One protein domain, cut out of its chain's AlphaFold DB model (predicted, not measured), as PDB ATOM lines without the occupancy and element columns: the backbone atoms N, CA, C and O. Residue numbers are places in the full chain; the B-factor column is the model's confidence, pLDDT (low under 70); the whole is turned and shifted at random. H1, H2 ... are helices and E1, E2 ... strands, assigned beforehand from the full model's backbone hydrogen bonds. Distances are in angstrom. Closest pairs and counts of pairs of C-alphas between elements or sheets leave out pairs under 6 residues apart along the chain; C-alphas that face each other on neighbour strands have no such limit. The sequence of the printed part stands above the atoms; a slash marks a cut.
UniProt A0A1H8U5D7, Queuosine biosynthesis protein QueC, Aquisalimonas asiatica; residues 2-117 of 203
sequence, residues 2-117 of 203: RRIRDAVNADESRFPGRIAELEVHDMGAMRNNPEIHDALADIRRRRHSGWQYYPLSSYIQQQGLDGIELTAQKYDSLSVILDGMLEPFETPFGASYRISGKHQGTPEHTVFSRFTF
ATOM      1  N   ARG A   2      -1.728  12.184  38.150       87.19
ATOM      2  CA  ARG A   2      -3.020  12.895  38.300       87.19
ATOM      3  C   ARG A   2      -2.925  14.181  39.137       87.19
ATOM      4  O   ARG A   2      -3.251  15.235  38.635       87.19
ATOM      5  N   ARG A   3      -2.345  14.107  40.341       88.75
ATOM      6  CA  ARG A   3      -2.097  15.283  41.198       88.75
ATOM      7  C   ARG A   3      -1.350  16.426  40.499       88.75
ATOM      8  O   ARG A   3      -1.800  17.558  40.561       88.75
ATOM      9  N   ILE A   4      -0.242  16.112  39.822       90.06
ATOM     10  CA  ILE A   4       0.561  17.103  39.091       90.06
ATOM     11  C   ILE A   4      -0.268  17.732  37.969       90.06
ATOM     12  O   ILE A   4      -0.264  18.946  37.826       90.06
ATOM     13  N   ARG A   5      -1.009  16.919  37.204       92.12
ATOM     14  CA  ARG A   5      -1.919  17.413  36.166       92.12
ATOM     15  C   ARG A   5      -2.960  18.363  36.743       92.12
ATOM     16  O   ARG A   5      -3.114  19.461  36.227       92.12
ATOM     17  N   ASP A   6      -3.657  17.936  37.789       92.38
ATOM     18  CA  ASP A   6      -4.734  18.716  38.392       92.38
ATOM     19  C   ASP A   6      -4.193  20.045  38.945       92.38
ATOM     20  O   ASP A   6      -4.824  21.080  38.772       92.38
ATOM     21  N   ALA A   7      -2.994  20.039  39.537       91.25
ATOM     22  CA  ALA A   7      -2.351  21.249  40.039       91.25
ATOM     23  C   ALA A   7      -1.870  22.195  38.927       91.25
ATOM     24  O   ALA A   7      -2.040  23.402  39.057       91.25
ATOM     25  N   VAL A   8      -1.303  21.669  37.833       91.94
ATOM     26  CA  VAL A   8      -0.908  22.479  36.665       91.94
ATOM     27  C   VAL A   8      -2.138  23.106  36.010       91.94
ATOM     28  O   VAL A   8      -2.162  24.307  35.779       91.94
ATOM     29  N   ASN A   9      -3.185  22.314  35.779       93.94
ATOM     30  CA  ASN A   9      -4.399  22.776  35.105       93.94
ATOM     31  C   ASN A   9      -5.247  23.734  35.961       93.94
ATOM     32  O   ASN A   9      -6.117  24.403  35.420       93.94
ATOM     33  N   ALA A  10      -5.038  23.782  37.281       92.88
ATOM     34  CA  ALA A  10      -5.753  24.691  38.177       92.88
ATOM     35  C   ALA A  10      -5.127  26.098  38.267       92.88
ATOM     36  O   ALA A  10      -5.780  27.004  38.780       92.88
ATOM     37  N   ASP A  11      -3.888  26.291  37.801       89.62
ATOM     38  CA  ASP A  11      -3.169  27.573  37.861       89.62
ATOM     39  C   ASP A  11      -2.761  28.043  36.457       89.62
ATOM     40  O   ASP A  11      -1.580  28.083  36.110       89.62
ATOM     41  N   GLU A  12      -3.753  28.422  35.644       85.56
ATOM     42  CA  GLU A  12      -3.543  28.948  34.282       85.56
ATOM     43  C   GLU A  12      -2.705  30.238  34.261       85.56
ATOM     44  O   GLU A  12      -2.039  30.539  33.271       85.56
ATOM     45  N   SER A  13      -2.706  30.995  35.366       86.56
ATOM     46  CA  SER A  13      -1.905  32.217  35.500       86.56
ATOM     47  C   SER A  13      -0.403  31.929  35.515       86.56
ATOM     48  O   SER A  13       0.394  32.735  35.033       86.56
ATOM     49  N   ARG A  14      -0.019  30.768  36.055       85.31
ATOM     50  CA  ARG A  14       1.367  30.307  36.157       85.31
ATOM     51  C   ARG A  14       1.746  29.365  35.028       85.31
ATOM     52  O   ARG A  14       2.868  29.425  34.532       85.31
ATOM     53  N   PHE A  15       0.829  28.484  34.646       87.75
ATOM     54  CA  PHE A  15       1.016  27.502  33.590       87.75
ATOM     55  C   PHE A  15       0.078  27.841  32.432       87.75
ATOM     56  O   PHE A  15      -1.069  27.403  32.425       87.75
ATOM     57  N   PRO A  16       0.551  28.583  31.417       84.19
ATOM     58  CA  PRO A  16      -0.284  28.942  30.269       84.19
ATOM     59  C   PRO A  16      -0.680  27.724  29.414       84.19
ATOM     60  O   PRO A  16      -1.551  27.819  28.553       84.19
ATOM     61  N   GLY A  17      -0.024  26.577  29.624       86.06
ATOM     62  CA  GLY A  17      -0.361  25.299  29.009       86.06
ATOM     63  C   GLY A  17      -1.108  24.369  29.966       86.06
ATOM     64  O   GLY A  17      -1.043  24.507  31.182       86.06
ATOM     65  N   ARG A  18      -1.764  23.355  29.398       90.94
ATOM     66  CA  ARG A  18      -2.485  22.317  30.145       90.94
ATOM     67  C   ARG A  18      -1.875  20.939  29.918       90.94
ATOM     68  O   ARG A  18      -1.445  20.618  28.810       90.94
ATOM     69  N   ILE A  19      -1.919  20.090  30.935       91.69
ATOM     70  CA  ILE A  19      -1.641  18.659  30.803       91.69
ATOM     71  C   ILE A  19      -2.955  17.961  30.430       91.69
ATOM     72  O   ILE A  19      -3.922  17.982  31.197       91.69
ATOM     73  N   ALA A  20      -2.987  17.356  29.242       92.94
ATOM     74  CA  ALA A  20      -4.151  16.644  28.715       92.94
ATOM     75  C   ALA A  20      -4.466  15.345  29.488       92.94
ATOM     76  O   ALA A  20      -3.769  14.949  30.432       92.94
ATOM     77  N   GLU A  21      -5.555  14.679  29.096       91.94
ATOM     78  CA  GLU A  21      -5.877  13.344  29.598       91.94
ATOM     79  C   GLU A  21      -4.793  12.323  29.220       91.94
ATOM     80  O   GLU A  21      -4.079  12.473  28.231       91.94
ATOM     81  N   LEU A  22      -4.627  11.302  30.067       91.38
ATOM     82  CA  LEU A  22      -3.597  10.288  29.859       91.38
ATOM     83  C   LEU A  22      -4.028   9.332  28.746       91.38
ATOM     84  O   LEU A  22      -4.967   8.561  28.929       91.38
ATOM     85  N   GLU A  23      -3.265   9.312  27.661       90.50
ATOM     86  CA  GLU A  23      -3.373   8.296  26.618       90.50
ATOM     87  C   GLU A  23      -2.332   7.193  26.843       90.50
ATOM     88  O   GLU A  23      -1.167   7.454  27.165       90.50
ATOM     89  N   VAL A  24      -2.763   5.935  26.728       91.38
ATOM     90  CA  VAL A  24      -1.917   4.757  26.938       91.38
ATOM     91  C   VAL A  24      -1.910   3.929  25.665       91.38
ATOM     92  O   VAL A  24      -2.953   3.463  25.216       91.38
ATOM     93  N   HIS A  25      -0.715   3.708  25.123       88.69
ATOM     94  CA  HIS A  25      -0.505   2.920  23.915       88.69
ATOM     95  C   HIS A  25       0.304   1.670  24.247       88.69
ATOM     96  O   HIS A  25       1.302   1.739  24.971       88.69
ATOM     97  N   ASP A  26      -0.121   0.527  23.711       88.25
ATOM     98  CA  ASP A  26       0.637  -0.712  23.843       88.25
ATOM     99  C   ASP A  26       1.829  -0.703  22.884       88.25
ATOM    100  O   ASP A  26       1.680  -0.666  21.662       88.25
ATOM    101  N   MET A  27       3.030  -0.786  23.455       84.00
ATOM    102  CA  MET A  27       4.260  -0.889  22.683       84.00
ATOM    103  C   MET A  27       4.313  -2.158  21.822       84.00
ATOM    104  O   MET A  27       4.930  -2.132  20.760       84.00
ATOM    105  N   GLY A  28       3.695  -3.260  22.262       84.31
ATOM    106  CA  GLY A  28       3.666  -4.521  21.515       84.31
ATOM    107  C   GLY A  28       2.810  -4.463  20.249       84.31
ATOM    108  O   GLY A  28       3.052  -5.222  19.315       84.31
ATOM    109  N   ALA A  29       1.851  -3.536  20.198       84.25
ATOM    110  CA  ALA A  29       0.979  -3.316  19.049       84.25
ATOM    111  C   ALA A  29       1.572  -2.345  18.010       84.25
ATOM    112  O   ALA A  29       1.006  -2.182  16.928       84.25
ATOM    113  N   MET A  30       2.695  -1.684  18.316       84.25
ATOM    114  CA  MET A  30       3.319  -0.733  17.395       84.25
ATOM    115  C   MET A  30       3.935  -1.447  16.196       84.25
ATOM    116  O   MET A  30       4.545  -2.510  16.322       84.25
ATOM    117  N   ARG A  31       3.823  -0.832  15.014       88.12
ATOM    118  CA  ARG A  31       4.436  -1.390  13.806       88.12
ATOM    119  C   ARG A  31       5.955  -1.329  13.937       88.12
ATOM    120  O   ARG A  31       6.501  -0.320  14.384       88.12
ATOM    121  N   ASN A  32       6.632  -2.391  13.514       88.44
ATOM    122  CA  ASN A  32       8.089  -2.396  13.451       88.44
ATOM    123  C   ASN A  32       8.583  -1.335  12.461       88.44
ATOM    124  O   ASN A  32       8.048  -1.220  11.358       88.44
ATOM    125  N   ASN A  33       9.627  -0.604  12.848       94.38
ATOM    126  CA  ASN A  33      10.292   0.373  11.994       94.38
ATOM    127  C   ASN A  33      11.783   0.004  11.867       94.38
ATOM    128  O   ASN A  33      12.580   0.405  12.718       94.38
ATOM    129  N   PRO A  34      12.167  -0.804  10.859       95.62
ATOM    130  CA  PRO A  34      13.539  -1.293  10.729       95.62
ATOM    131  C   PRO A  34      14.549  -0.156  10.525       95.62
ATOM    132  O   PRO A  34      15.653  -0.229  11.047       95.62
ATOM    133  N   GLU A  35      14.153   0.933   9.866       97.12
ATOM    134  CA  GLU A  35      15.013   2.100   9.643       97.12
ATOM    135  C   GLU A  35      15.440   2.750  10.971       97.12
ATOM    136  O   GLU A  35      16.633   2.894  11.245       97.12
ATOM    137  N   ILE A  36      14.482   3.067  11.852       97.06
ATOM    138  CA  ILE A  36      14.784   3.615  13.189       97.06
ATOM    139  C   ILE A  36      15.511   2.579  14.051       97.06
ATOM    140  O   ILE A  36      16.405   2.932  14.826       97.06
ATOM    141  N   HIS A  37      15.122   1.307  13.951       96.56
ATOM    142  CA  HIS A  37      15.756   0.222  14.692       96.56
ATOM    143  C   HIS A  37      17.258   0.143  14.397       96.56
ATOM    144  O   HIS A  37      18.075   0.164  15.324       96.56
ATOM    145  N   ASP A  38      17.614   0.093  13.116       97.69
ATOM    146  CA  ASP A  38      18.987  -0.078  12.658       97.69
ATOM    147  C   ASP A  38      19.805   1.189  12.922       97.69
ATOM    148  O   ASP A  38      20.916   1.110  13.450       97.69
ATOM    149  N   ALA A  39      19.215   2.370  12.718       97.88
ATOM    150  CA  ALA A  39      19.830   3.633  13.110       97.88
ATOM    151  C   ALA A  39      20.143   3.680  14.619       97.88
ATOM    152  O   ALA A  39      21.249   4.052  15.027       97.88
ATOM    153  N   LEU A  40      19.218   3.248  15.486       97.25
ATOM    154  CA  LEU A  40      19.489   3.198  16.924       97.25
ATOM    155  C   LEU A  40      20.554   2.152  17.266       97.25
ATOM    156  O   LEU A  40      21.380   2.395  18.153       97.25
ATOM    157  N   ALA A  41      20.554   0.998  16.597       96.56
ATOM    158  CA  ALA A  41      21.597  -0.007  16.766       96.56
ATOM    159  C   ALA A  41      22.978   0.587  16.443       96.56
ATOM    160  O   ALA A  41      23.918   0.419  17.226       96.56
ATOM    161  N   ASP A  42      23.084   1.375  15.377       96.88
ATOM    162  CA  ASP A  42      24.313   2.052  14.957       96.88
ATOM    163  C   ASP A  42      24.802   3.094  15.954       96.88
ATOM    164  O   ASP A  42      25.994   3.138  16.275       96.88
ATOM    165  N   ILE A  43      23.895   3.897  16.510       96.56
ATOM    166  CA  ILE A  43      24.221   4.825  17.600       96.56
ATOM    167  C   ILE A  43      24.734   4.036  18.808       96.56
ATOM    168  O   ILE A  43      25.776   4.369  19.374       96.56
ATOM    169  N   ARG A  44      24.047   2.949  19.182       94.62
ATOM    170  CA  ARG A  44      24.384   2.120  20.351       94.62
ATOM    171  C   ARG A  44      25.710   1.378  20.222       94.62
ATOM    172  O   ARG A  44      26.330   1.094  21.246       94.62
ATOM    173  N   ARG A  45      26.160   1.082  18.998       94.12
ATOM    174  CA  ARG A  45      27.505   0.542  18.732       94.12
ATOM    175  C   ARG A  45      28.604   1.564  19.031       94.12
ATOM    176  O   ARG A  45      29.684   1.178  19.466       94.12
ATOM    177  N   ARG A  46      28.334   2.859  18.825       93.00
ATOM    178  CA  ARG A  46      29.316   3.952  18.966       93.00
ATOM    179  C   ARG A  46      29.281   4.639  20.329       93.00
ATOM    180  O   ARG A  46      30.307   5.155  20.782       93.00
ATOM    181  N   ARG A  47      28.109   4.710  20.962       88.81
ATOM    182  CA  ARG A  47      27.844   5.448  22.206       88.81
ATOM    183  C   ARG A  47      26.811   4.708  23.046       88.81
ATOM    184  O   ARG A  47      25.932   4.031  22.520       88.81
ATOM    185  N   HIS A  48      26.857   4.866  24.368       85.88
ATOM    186  CA  HIS A  48      25.778   4.339  25.197       85.88
ATOM    187  C   HIS A  48      24.503   5.160  24.972       85.88
ATOM    188  O   HIS A  48      24.384   6.276  25.461       85.88
ATOM    189  N   SER A  49      23.538   4.561  24.278       88.25
ATOM    190  CA  SER A  49      22.175   5.075  24.155       88.25
ATOM    191  C   SER A  49      21.170   4.091  24.749       88.25
ATOM    192  O   SER A  49      21.420   2.880  24.828       88.25
ATOM    193  N   GLY A  50      20.049   4.625  25.218       86.81
ATOM    194  CA  GLY A  50      18.959   3.846  25.776       86.81
ATOM    195  C   GLY A  50      18.078   3.240  24.683       86.81
ATOM    196  O   GLY A  50      17.886   3.826  23.622       86.81
ATOM    197  N   TRP A  51      17.528   2.051  24.934       90.12
ATOM    198  CA  TRP A  51      16.636   1.383  23.978       90.12
ATOM    199  C   TRP A  51      15.318   2.131  23.763       90.12
ATOM    200  O   TRP A  51      14.702   1.980  22.716       90.12
ATOM    201  N   GLN A  52      14.897   2.952  24.731       90.62
ATOM    202  CA  GLN A  52      13.603   3.634  24.723       90.62
ATOM    203  C   GLN A  52      13.369   4.538  23.506       90.62
ATOM    204  O   GLN A  52      12.221   4.813  23.177       90.62
ATOM    205  N   TYR A  53      14.427   4.980  22.823       94.31
ATOM    206  CA  TYR A  53      14.293   5.867  21.670       94.31
ATOM    207  C   TYR A  53      13.753   5.162  20.424       94.31
ATOM    208  O   TYR A  53      13.085   5.809  19.628       94.31
ATOM    209  N   TYR A  54      13.960   3.848  20.277       95.12
ATOM    210  CA  TYR A  54      13.394   3.089  19.156       95.12
ATOM    211  C   TYR A  54      11.860   3.107  19.178       95.12
ATOM    212  O   TYR A  54      11.267   3.618  18.225       95.12
ATOM    213  N   PRO A  55      11.196   2.608  20.240       93.81
ATOM    214  CA  PRO A  55       9.741   2.609  20.282       93.81
ATOM    215  C   PRO A  55       9.163   4.028  20.272       93.81
ATOM    216  O   PRO A  55       8.168   4.259  19.596       93.81
ATOM    217  N   LEU A  56       9.799   4.983  20.959       93.94
ATOM    218  CA  LEU A  56       9.310   6.361  21.020       93.94
ATOM    219  C   LEU A  56       9.360   7.054  19.652       93.94
ATOM    220  O   LEU A  56       8.361   7.615  19.214       93.94
ATOM    221  N   SER A  57      10.497   6.981  18.957       95.25
ATOM    222  CA  SER A  57      10.647   7.592  17.633       95.25
ATOM    223  C   SER A  57       9.755   6.906  16.591       95.25
ATOM    224  O   SER A  57       9.082   7.572  15.805       95.25
ATOM    225  N   SER A  58       9.637   5.573  16.663       94.94
ATOM    226  CA  SER A  58       8.728   4.804  15.800       94.94
ATOM    227  C   SER A  58       7.271   5.211  15.987       94.94
ATOM    228  O   SER A  58       6.557   5.376  15.000       94.94
ATOM    229  N   TYR A  59       6.837   5.391  17.238       94.12
ATOM    230  CA  TYR A  59       5.494   5.858  17.562       94.12
ATOM    231  C   TYR A  59       5.231   7.248  16.981       94.12
ATOM    232  O   TYR A  59       4.265   7.434  16.246       94.12
ATOM    233  N   ILE A  60       6.126   8.202  17.245       94.25
ATOM    234  CA  ILE A  60       6.008   9.589  16.777       94.25
ATOM    235  C   ILE A  60       5.918   9.638  15.248       94.25
ATOM    236  O   ILE A  60       5.024  10.291  14.710       94.25
ATOM    237  N   GLN A  61       6.765   8.880  14.541       94.38
ATOM    238  CA  GLN A  61       6.697   8.785  13.082       94.38
ATOM    239  C   GLN A  61       5.367   8.190  12.596       94.38
ATOM    240  O   GLN A  61       4.798   8.700  11.635       94.38
ATOM    241  N   GLN A  62       4.858   7.134  13.238       93.00
ATOM    242  CA  GLN A  62       3.596   6.488  12.845       93.00
ATOM    243  C   GLN A  62       2.376   7.383  13.055       93.00
ATOM    244  O   GLN A  62       1.436   7.312  12.269       93.00
ATOM    245  N   GLN A  63       2.399   8.219  14.090       93.06
ATOM    246  CA  GLN A  63       1.330   9.175  14.370       93.06
ATOM    247  C   GLN A  63       1.442  10.464  13.539       93.06
ATOM    248  O   GLN A  63       0.590  11.339  13.662       93.06
ATOM    249  N   GLY A  64       2.484  10.613  12.710       94.69
ATOM    250  CA  GLY A  64       2.730  11.854  11.970       94.69
ATOM    251  C   GLY A  64       3.009  13.051  12.885       94.69
ATOM    252  O   GLY A  64       2.744  14.187  12.503       94.69
ATOM    253  N   LEU A  65       3.508  12.790  14.095       94.94
ATOM    254  CA  LEU A  65       3.833  13.813  15.080       94.94
ATOM    255  C   LEU A  65       5.221  14.395  14.807       94.94
ATOM    256  O   LEU A  65       6.117  13.710  14.311       94.94
ATOM    257  N   ASP A  66       5.402  15.656  15.180       95.12
ATOM    258  CA  ASP A  66       6.670  16.369  15.063       95.12
ATOM    259  C   ASP A  66       6.816  17.384  16.201       95.12
ATOM    260  O   ASP A  66       5.842  17.716  16.881       95.12
ATOM    261  N   GLY A  67       8.037  17.863  16.426       93.38
ATOM    262  CA  GLY A  67       8.323  18.863  17.453       93.38
ATOM    263  C   GLY A  67       8.158  18.361  18.890       93.38
ATOM    264  O   GLY A  67       7.970  19.172  19.795       93.38
ATOM    265  N   ILE A  68       8.213  17.045  19.116       95.56
ATOM    266  CA  ILE A  68       7.989  16.450  20.438       95.56
ATOM    267  C   ILE A  68       9.155  16.787  21.368       95.56
ATOM    268  O   ILE A  68      10.295  16.400  21.121       95.56
ATOM    269  N   GLU A  69       8.875  17.465  22.476       95.31
ATOM    270  CA  GLU A  69       9.918  17.816  23.436       95.31
ATOM    271  C   GLU A  69      10.451  16.575  24.157       95.31
ATOM    272  O   GLU A  69       9.719  15.830  24.816       95.31
ATOM    273  N   LEU A  70      11.762  16.363  24.056       94.25
ATOM    274  CA  LEU A  70      12.470  15.312  24.764       94.25
ATOM    275  C   LEU A  70      13.397  15.927  25.807       94.25
ATOM    276  O   LEU A  70      14.275  16.737  25.514       94.25
ATOM    277  N   THR A  71      13.228  15.492  27.054       88.38
ATOM    278  CA  THR A  71      14.103  15.886  28.159       88.38
ATOM    279  C   THR A  71      15.498  15.286  27.968       88.38
ATOM    280  O   THR A  71      15.753  14.139  28.338       88.38
ATOM    281  N   ALA A  72      16.404  16.101  27.443       90.69
ATOM    282  CA  ALA A  72      17.845  15.921  27.508       90.69
ATOM    283  C   ALA A  72      18.410  17.147  28.214       90.69
ATOM    284  O   ALA A  72      18.096  18.258  27.810       90.69
ATOM    285  N   GLN A  73      19.180  16.959  29.277       90.25
ATOM    286  CA  GLN A  73      19.803  18.050  30.022       90.25
ATOM    287  C   GLN A  73      21.310  18.084  29.785       90.25
ATOM    288  O   GLN A  73      21.908  17.085  29.370       90.25
ATOM    289  N   LYS A  74      21.939  19.194  30.165       89.31
ATOM    290  CA  LYS A  74      23.382  19.375  30.007       89.31
ATOM    291  C   LYS A  74      24.172  18.222  30.627       89.31
ATOM    292  O   LYS A  74      23.978  17.878  31.799       89.31
ATOM    293  N   TYR A  75      25.102  17.677  29.843       85.56
ATOM    294  CA  TYR A  75      26.006  16.574  30.197       85.56
ATOM    295  C   TYR A  75      25.345  15.210  30.417       85.56
ATOM    296  O   TYR A  75      25.955  14.325  31.028       85.56
ATOM    297  N   ASP A  76      24.114  15.008  29.952       87.00
ATOM    298  CA  ASP A  76      23.551  13.666  29.917       87.00
ATOM    299  C   ASP A  76      23.992  12.875  28.680       87.00
ATOM    300  O   ASP A  76      24.702  13.358  27.800       87.00
ATOM    301  N   SER A  77      23.630  11.593  28.637       87.56
ATOM    302  CA  SER A  77      24.037  10.722  27.534       87.56
ATOM    303  C   SER A  77      23.516  11.200  26.182       87.56
ATOM    304  O   SER A  77      24.186  10.982  25.180       87.56
ATOM    305  N   LEU A  78      22.323  11.803  26.143       91.38
ATOM    306  CA  LEU A  78      21.710  12.235  24.896       91.38
ATOM    307  C   LEU A  78      22.328  13.550  24.416       91.38
ATOM    308  O   LEU A  78      22.649  13.645  23.237       91.38
ATOM    309  N   SER A  79      22.613  14.495  25.317       92.19
ATOM    310  CA  SER A  79      23.340  15.720  24.963       92.19
ATOM    311  C   SER A  79      24.717  15.408  24.371       92.19
ATOM    312  O   SER A  79      25.145  16.060  23.432       92.19
ATOM    313  N   VAL A  80      25.401  14.372  24.876       91.25
ATOM    314  CA  VAL A  80      26.692  13.911  24.329       91.25
ATOM    315  C   VAL A  80      26.540  13.206  22.977       91.25
ATOM    316  O   VAL A  80      27.438  13.287  22.145       91.25
ATOM    317  N   ILE A  81      25.437  12.488  22.746       93.88
ATOM    318  CA  ILE A  81      25.161  11.853  21.444       93.88
ATOM    319  C   ILE A  81      24.907  12.912  20.367       93.88
ATOM    320  O   ILE A  81      25.325  12.720  19.231       93.88
ATOM    321  N   LEU A  82      24.235  14.005  20.728       95.12
ATOM    322  CA  LEU A  82      23.795  15.052  19.804       95.12
ATOM    323  C   LEU A  82      24.752  16.251  19.733       95.12
ATOM    324  O   LEU A  82      24.425  17.261  19.111       95.12
ATOM    325  N   ASP A  83      25.921  16.153  20.363       93.69
ATOM    326  CA  ASP A  83      26.904  17.233  20.400       93.69
ATOM    327  C   ASP A  83      27.335  17.643  18.981       93.69
ATOM    328  O   ASP A  83      27.645  16.802  18.134       93.69
ATOM    329  N   GLY A  84      27.296  18.946  18.697       95.00
ATOM    330  CA  GLY A  84      27.550  19.501  17.361       95.00
ATOM    331  C   GLY A  84      26.479  19.203  16.297       95.00
ATOM    332  O   GLY A  84      26.648  19.597  15.140       95.00
ATOM    333  N   MET A  85      25.377  18.529  16.650       97.25
ATOM    334  CA  MET A  85      24.304  18.184  15.704       97.25
ATOM    335  C   MET A  85      23.101  19.121  15.746       97.25
ATOM    336  O   MET A  85      22.260  19.088  14.844       97.25
ATOM    337  N   LEU A  86      23.010  19.937  16.789       97.31
ATOM    338  CA  LEU A  86      21.835  20.741  17.080       97.31
ATOM    339  C   LEU A  86      21.946  22.148  16.499       97.31
ATOM    340  O   LEU A  86      23.013  22.758  16.497       97.31
ATOM    341  N   GLU A  87      20.813  22.670  16.050       96.88
ATOM    342  CA  GLU A  87      20.625  24.081  15.733       96.88
ATOM    343  C   GLU A  87      19.557  24.682  16.659       96.88
ATOM    344  O   GLU A  87      18.552  24.016  16.945       96.88
ATOM    345  N   PRO A  88      19.766  25.917  17.146       97.06
ATOM    346  CA  PRO A  88      18.774  26.604  17.954       97.06
ATOM    347  C   PRO A  88      17.625  27.121  17.082       97.06
ATOM    348  O   PRO A  88      17.807  27.463  15.911       97.06
ATOM    349  N   PHE A  89      16.442  27.225  17.675       96.56
ATOM    350  CA  PHE A  89      15.293  27.927  17.116       96.56
ATOM    351  C   PHE A  89      14.462  28.558  18.238       96.56
ATOM    352  O   PHE A  89      14.465  28.080  19.371       96.56
ATOM    353  N   GLU A  90      13.746  29.635  17.921       96.31
ATOM    354  CA  GLU A  90      12.910  30.340  18.893       96.31
ATOM    355  C   GLU A  90      11.522  29.707  19.011       96.31
ATOM    356  O   GLU A  90      10.905  29.314  18.016       96.31
ATOM    357  N   THR A  91      11.012  29.659  20.238       92.00
ATOM    358  CA  THR A  91       9.629  29.294  20.557       92.00
ATOM    359  C   THR A  91       8.980  30.419  21.368       92.00
ATOM    360  O   THR A  91       9.690  31.245  21.945       92.00
ATOM    361  N   PRO A  92       7.643  30.440  21.513       88.56
ATOM    362  CA  PRO A  92       6.978  31.361  22.438       88.56
ATOM    363  C   PRO A  92       7.447  31.246  23.902       88.56
ATOM    364  O   PRO A  92       7.178  32.144  24.695       88.56
ATOM    365  N   PHE A  93       8.135  30.158  24.261       83.50
ATOM    366  CA  PHE A  93       8.624  29.867  25.611       83.50
ATOM    367  C   PHE A  93      10.150  30.018  25.744       83.50
ATOM    368  O   PHE A  93      10.709  29.688  26.789       83.50
ATOM    369  N   GLY A  94      10.820  30.528  24.704       88.69
ATOM    370  CA  GLY A  94      12.272  30.708  24.635       88.69
ATOM    371  C   GLY A  94      12.953  29.782  23.628       88.69
ATOM    372  O   GLY A  94      12.298  29.082  22.849       88.69
ATOM    373  N   ALA A  95      14.284  29.786  23.642       93.31
ATOM    374  CA  ALA A  95      15.083  28.989  22.727       93.31
ATOM    375  C   ALA A  95      14.900  27.482  22.970       93.31
ATOM    376  O   ALA A  95      14.920  26.998  24.103       93.31
ATOM    377  N   SER A  96      14.772  26.734  21.881       96.44
ATOM    378  CA  SER A  96      14.825  25.277  21.859       96.44
ATOM    379  C   SER A  96      15.781  24.818  20.764       96.44
ATOM    380  O   SER A  96      16.327  25.617  20.005       96.44
ATOM    381  N   TYR A  97      16.029  23.516  20.703       97.44
ATOM    382  CA  TYR A  97      17.038  22.929  19.833       97.44
ATOM    383  C   TYR A  97      16.447  21.761  19.067       97.44
ATOM    384  O   TYR A  97      15.646  20.999  19.606       97.44
ATOM    385  N   ARG A  98      16.871  21.591  17.821       97.38
ATOM    386  CA  ARG A  98      16.528  20.440  16.978       97.38
ATOM    387  C   ARG A  98      17.761  19.974  16.225       97.38
ATOM    388  O   ARG A  98      18.728  20.723  16.110       97.38
ATOM    389  N   ILE A  99      17.738  18.757  15.695       97.56
ATOM    390  CA  ILE A  99      18.828  18.304  14.825       97.56
ATOM    391  C   ILE A  99      18.824  19.130  13.544       97.56
ATOM    392  O   ILE A  99      17.796  19.256  12.883       97.56
ATOM    393  N   SER A 100      19.987  19.671  13.185       97.25
ATOM    394  CA  SER A 100      20.139  20.424  11.948       97.25
ATOM    395  C   SER A 100      19.942  19.522  10.733       97.25
ATOM    396  O   SER A 100      20.480  18.412  10.669       97.25
ATOM    397  N   GLY A 101      19.247  20.033   9.712       94.88
ATOM    398  CA  GLY A 101      19.035  19.322   8.445       94.88
ATOM    399  C   GLY A 101      20.334  18.935   7.723       94.88
ATOM    400  O   GLY A 101      20.334  18.027   6.899       94.88
ATOM    401  N   LYS A 102      21.471  19.547   8.081       97.06
ATOM    402  CA  LYS A 102      22.811  19.164   7.594       97.06
ATOM    403  C   LYS A 102      23.197  17.724   7.943       97.06
ATOM    404  O   LYS A 102      24.067  17.158   7.292       97.06
ATOM    405  N   HIS A 103      22.557  17.145   8.957       97.50
ATOM    406  CA  HIS A 103      22.794  15.777   9.414       97.50
ATOM    407  C   HIS A 103      21.805  14.766   8.822       97.50
ATOM    408  O   HIS A 103      21.745  13.630   9.293       97.50
ATOM    409  N   GLN A 104      21.023  15.137   7.802       96.81
ATOM    410  CA  GLN A 104      20.169  14.196   7.072       96.81
ATOM    411  C   GLN A 104      20.961  12.970   6.591       96.81
ATOM    412  O   GLN A 104      22.101  13.075   6.147       96.81
ATOM    413  N   GLY A 105      20.353  11.789   6.718       96.06
ATOM    414  CA  GLY A 105      20.993  10.505   6.407       96.06
ATOM    415  C   GLY A 105      21.886   9.940   7.517       96.06
ATOM    416  O   GLY A 105      22.310   8.792   7.423       96.06
ATOM    417  N   THR A 106      22.150  10.688   8.595       97.81
ATOM    418  CA  THR A 106      22.824  10.124   9.774       97.81
ATOM    419  C   THR A 106      21.864   9.270  10.615       97.81
ATOM    420  O   THR A 106      20.652   9.538  10.648       97.81
ATOM    421  N   PRO A 107      22.377   8.273  11.361       97.94
ATOM    422  CA  PRO A 107      21.567   7.529  12.321       97.94
ATOM    423  C   PRO A 107      20.900   8.430  13.370       97.94
ATOM    424  O   PRO A 107      19.728   8.253  13.692       97.94
ATOM    425  N   GLU A 108      21.616   9.429  13.883       97.44
ATOM    426  CA  GLU A 108      21.110  10.379  14.873       97.44
ATOM    427  C   GLU A 108      19.939  11.189  14.321       97.44
ATOM    428  O   GLU A 108      18.903  11.265  14.977       97.44
ATOM    429  N   HIS A 109      20.044  11.724  13.102       97.94
ATOM    430  CA  HIS A 109      18.923  12.412  12.460       97.94
ATOM    431  C   HIS A 109      17.723  11.476  12.263       97.94
ATOM    432  O   HIS A 109      16.585  11.861  12.524       97.94
ATOM    433  N   THR A 110      17.964  10.233  11.849       98.00
ATOM    434  CA  THR A 110      16.903   9.230  11.651       98.00
ATOM    435  C   THR A 110      16.123   8.971  12.938       98.00
ATOM    436  O   THR A 110      14.896   8.974  12.933       98.00
ATOM    437  N   VAL A 111      16.817   8.805  14.069       97.62
ATOM    438  CA  VAL A 111      16.155   8.529  15.352       97.62
ATOM    439  C   VAL A 111      15.546   9.788  15.963       97.62
ATOM    440  O   VAL A 111      14.480   9.701  16.572       97.62
ATOM    441  N   PHE A 112      16.201  10.945  15.845       97.38
ATOM    442  CA  PHE A 112      15.922  12.088  16.714       97.38
ATOM    443  C   PHE A 112      15.375  13.346  16.013       97.38
ATOM    444  O   PHE A 112      15.071  14.321  16.694       97.38
ATOM    445  N   SER A 113      15.207  13.351  14.686       96.88
ATOM    446  CA  SER A 113      14.759  14.536  13.920       96.88
ATOM    447  C   SER A 113      13.372  15.070  14.289       96.88
ATOM    448  O   SER A 113      13.099  16.236  14.031       96.88
ATOM    449  N   ARG A 114      12.515  14.245  14.904       97.38
ATOM    450  CA  ARG A 114      11.154  14.622  15.339       97.38
ATOM    451  C   ARG A 114      11.066  15.138  16.767       97.38
ATOM    452  O   ARG A 114       9.969  15.392  17.266       97.38
ATOM    453  N   PHE A 115      12.211  15.244  17.436       97.69
ATOM    454  CA  PHE A 115      12.283  15.766  18.786       97.69
ATOM    455  C   PHE A 115      12.869  17.168  18.815       97.69
ATOM    456  O   PHE A 115      13.686  17.553  17.976       97.69
ATOM    457  N   THR A 116      12.487  17.896  19.854       97.38
ATOM    458  CA  THR A 116      13.083  19.171  20.243       97.38
ATOM    459  C   THR A 116      13.653  19.054  21.657       97.38
ATOM    460  O   THR A 116      13.227  18.211  22.449       97.38
ATOM    461  N   PHE A 117      14.662  19.863  21.979       97.12
ATOM    462  CA  PHE A 117      15.457  19.715  23.202       97.12
ATOM    463  C   PHE A 117      15.582  21.045  23.963       97.12
ATOM    464  O   PHE A 117      16.666  21.625  24.007       97.12
TER     465      PHE A 117
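AT A GLANCE: This is residues 2 to 117 of the 203 residues of the protein "Queuosine biosynthesis protein QueC" of Aquisalimonas asiatica (UniProt A0A1H8U5D7). A two-stranded hairpin, E1 and E2, lies along one side of a small body in which H5 packs on the helical hairpin of H2 and H3, with the short H4 near H5. H1 is set far from this body, at the other end of a long arching link, residues 11 to 33. The printed part has 116 residues, with five named helices and two named strands in the order H1, H2, H3, H4, E1, E2, H5; the sheet is E1 - E2, antiparallel. The class is mixed, helices and strands, with 55 residues, under half, in named elements. The whole is only just compact, close to loose, with a radius of gyration of the C-alphas of 15.9 A and spans of 45 by 35 by 24 A.

IN THESE COORDINATES: E1 is residues 86 to 91, 15.3 A long, and its C-alpha 86 is at (21.835, 20.741, 17.080). E2 is residues 94 to 99, 17.1 A. H5 is residues 107 to 112, 8.5 A, ending with C-alpha 112 at (15.922, 12.088, 16.714). H2, residues 34 to 46, is the longest helix at 18.6 A; H3, residues 53 to 62, measures 13.9 A. H4 is residues 77 to 81, 6.3 A. H1, residues 2 to 10, measures 12.1 A and begins with C-alpha 2 at (-3.020, 12.895, 38.300).

HOW THE PARTS SIT: E1 and E2 form a hairpin, antiparallel at 145 degrees between their directions, with N 89 and O 96 at 2.8 A and N 87 and O 98 at 2.9 A, both within hydrogen-bond range. The closest C-alphas of E2 and H5, those of Ile 99 and His 109, are 6.3 A apart. H5 touches H2, closest at the C-alphas of Ala 39 and Pro 107, 4.3 A, at a steep tilt of 69 degrees, only just short of perpendicular, opposite ways. H5 touches H3, closest at the C-alphas of Ser 57 and Val 111, 6.0 A, also at a steep tilt of 69 degrees, only just short of perpendicular, the same way. H2, with residues 36 to 40 alone, touches H3, closest at the C-alphas of His 37 and Tyr 54, 5.8 A; this helical hairpin has a shallow tilt of 26 degrees, opposite ways. H4 and H5 are close but not clearly touching, with the C-alphas of Ile 81 and Glu 108 at 7.9 A. Residues 68 to 69 pair with residues 115 to 116, parallel. H1 is apart from the other named elements. In H1, H2, H3, H4 and H5 every O i to N i+4 pair is within hydrogen-bond range.

THE WHOLE: The two C-alphas farthest apart, those of Ser 13 and Arg 45, are 46.4 A from each other. The links H1 to H2, 23 residues, and H3 to H4, 14 residues, are long. The printed part has no cut. Its mean pLDDT is 92.8, and no printed residue is under 70.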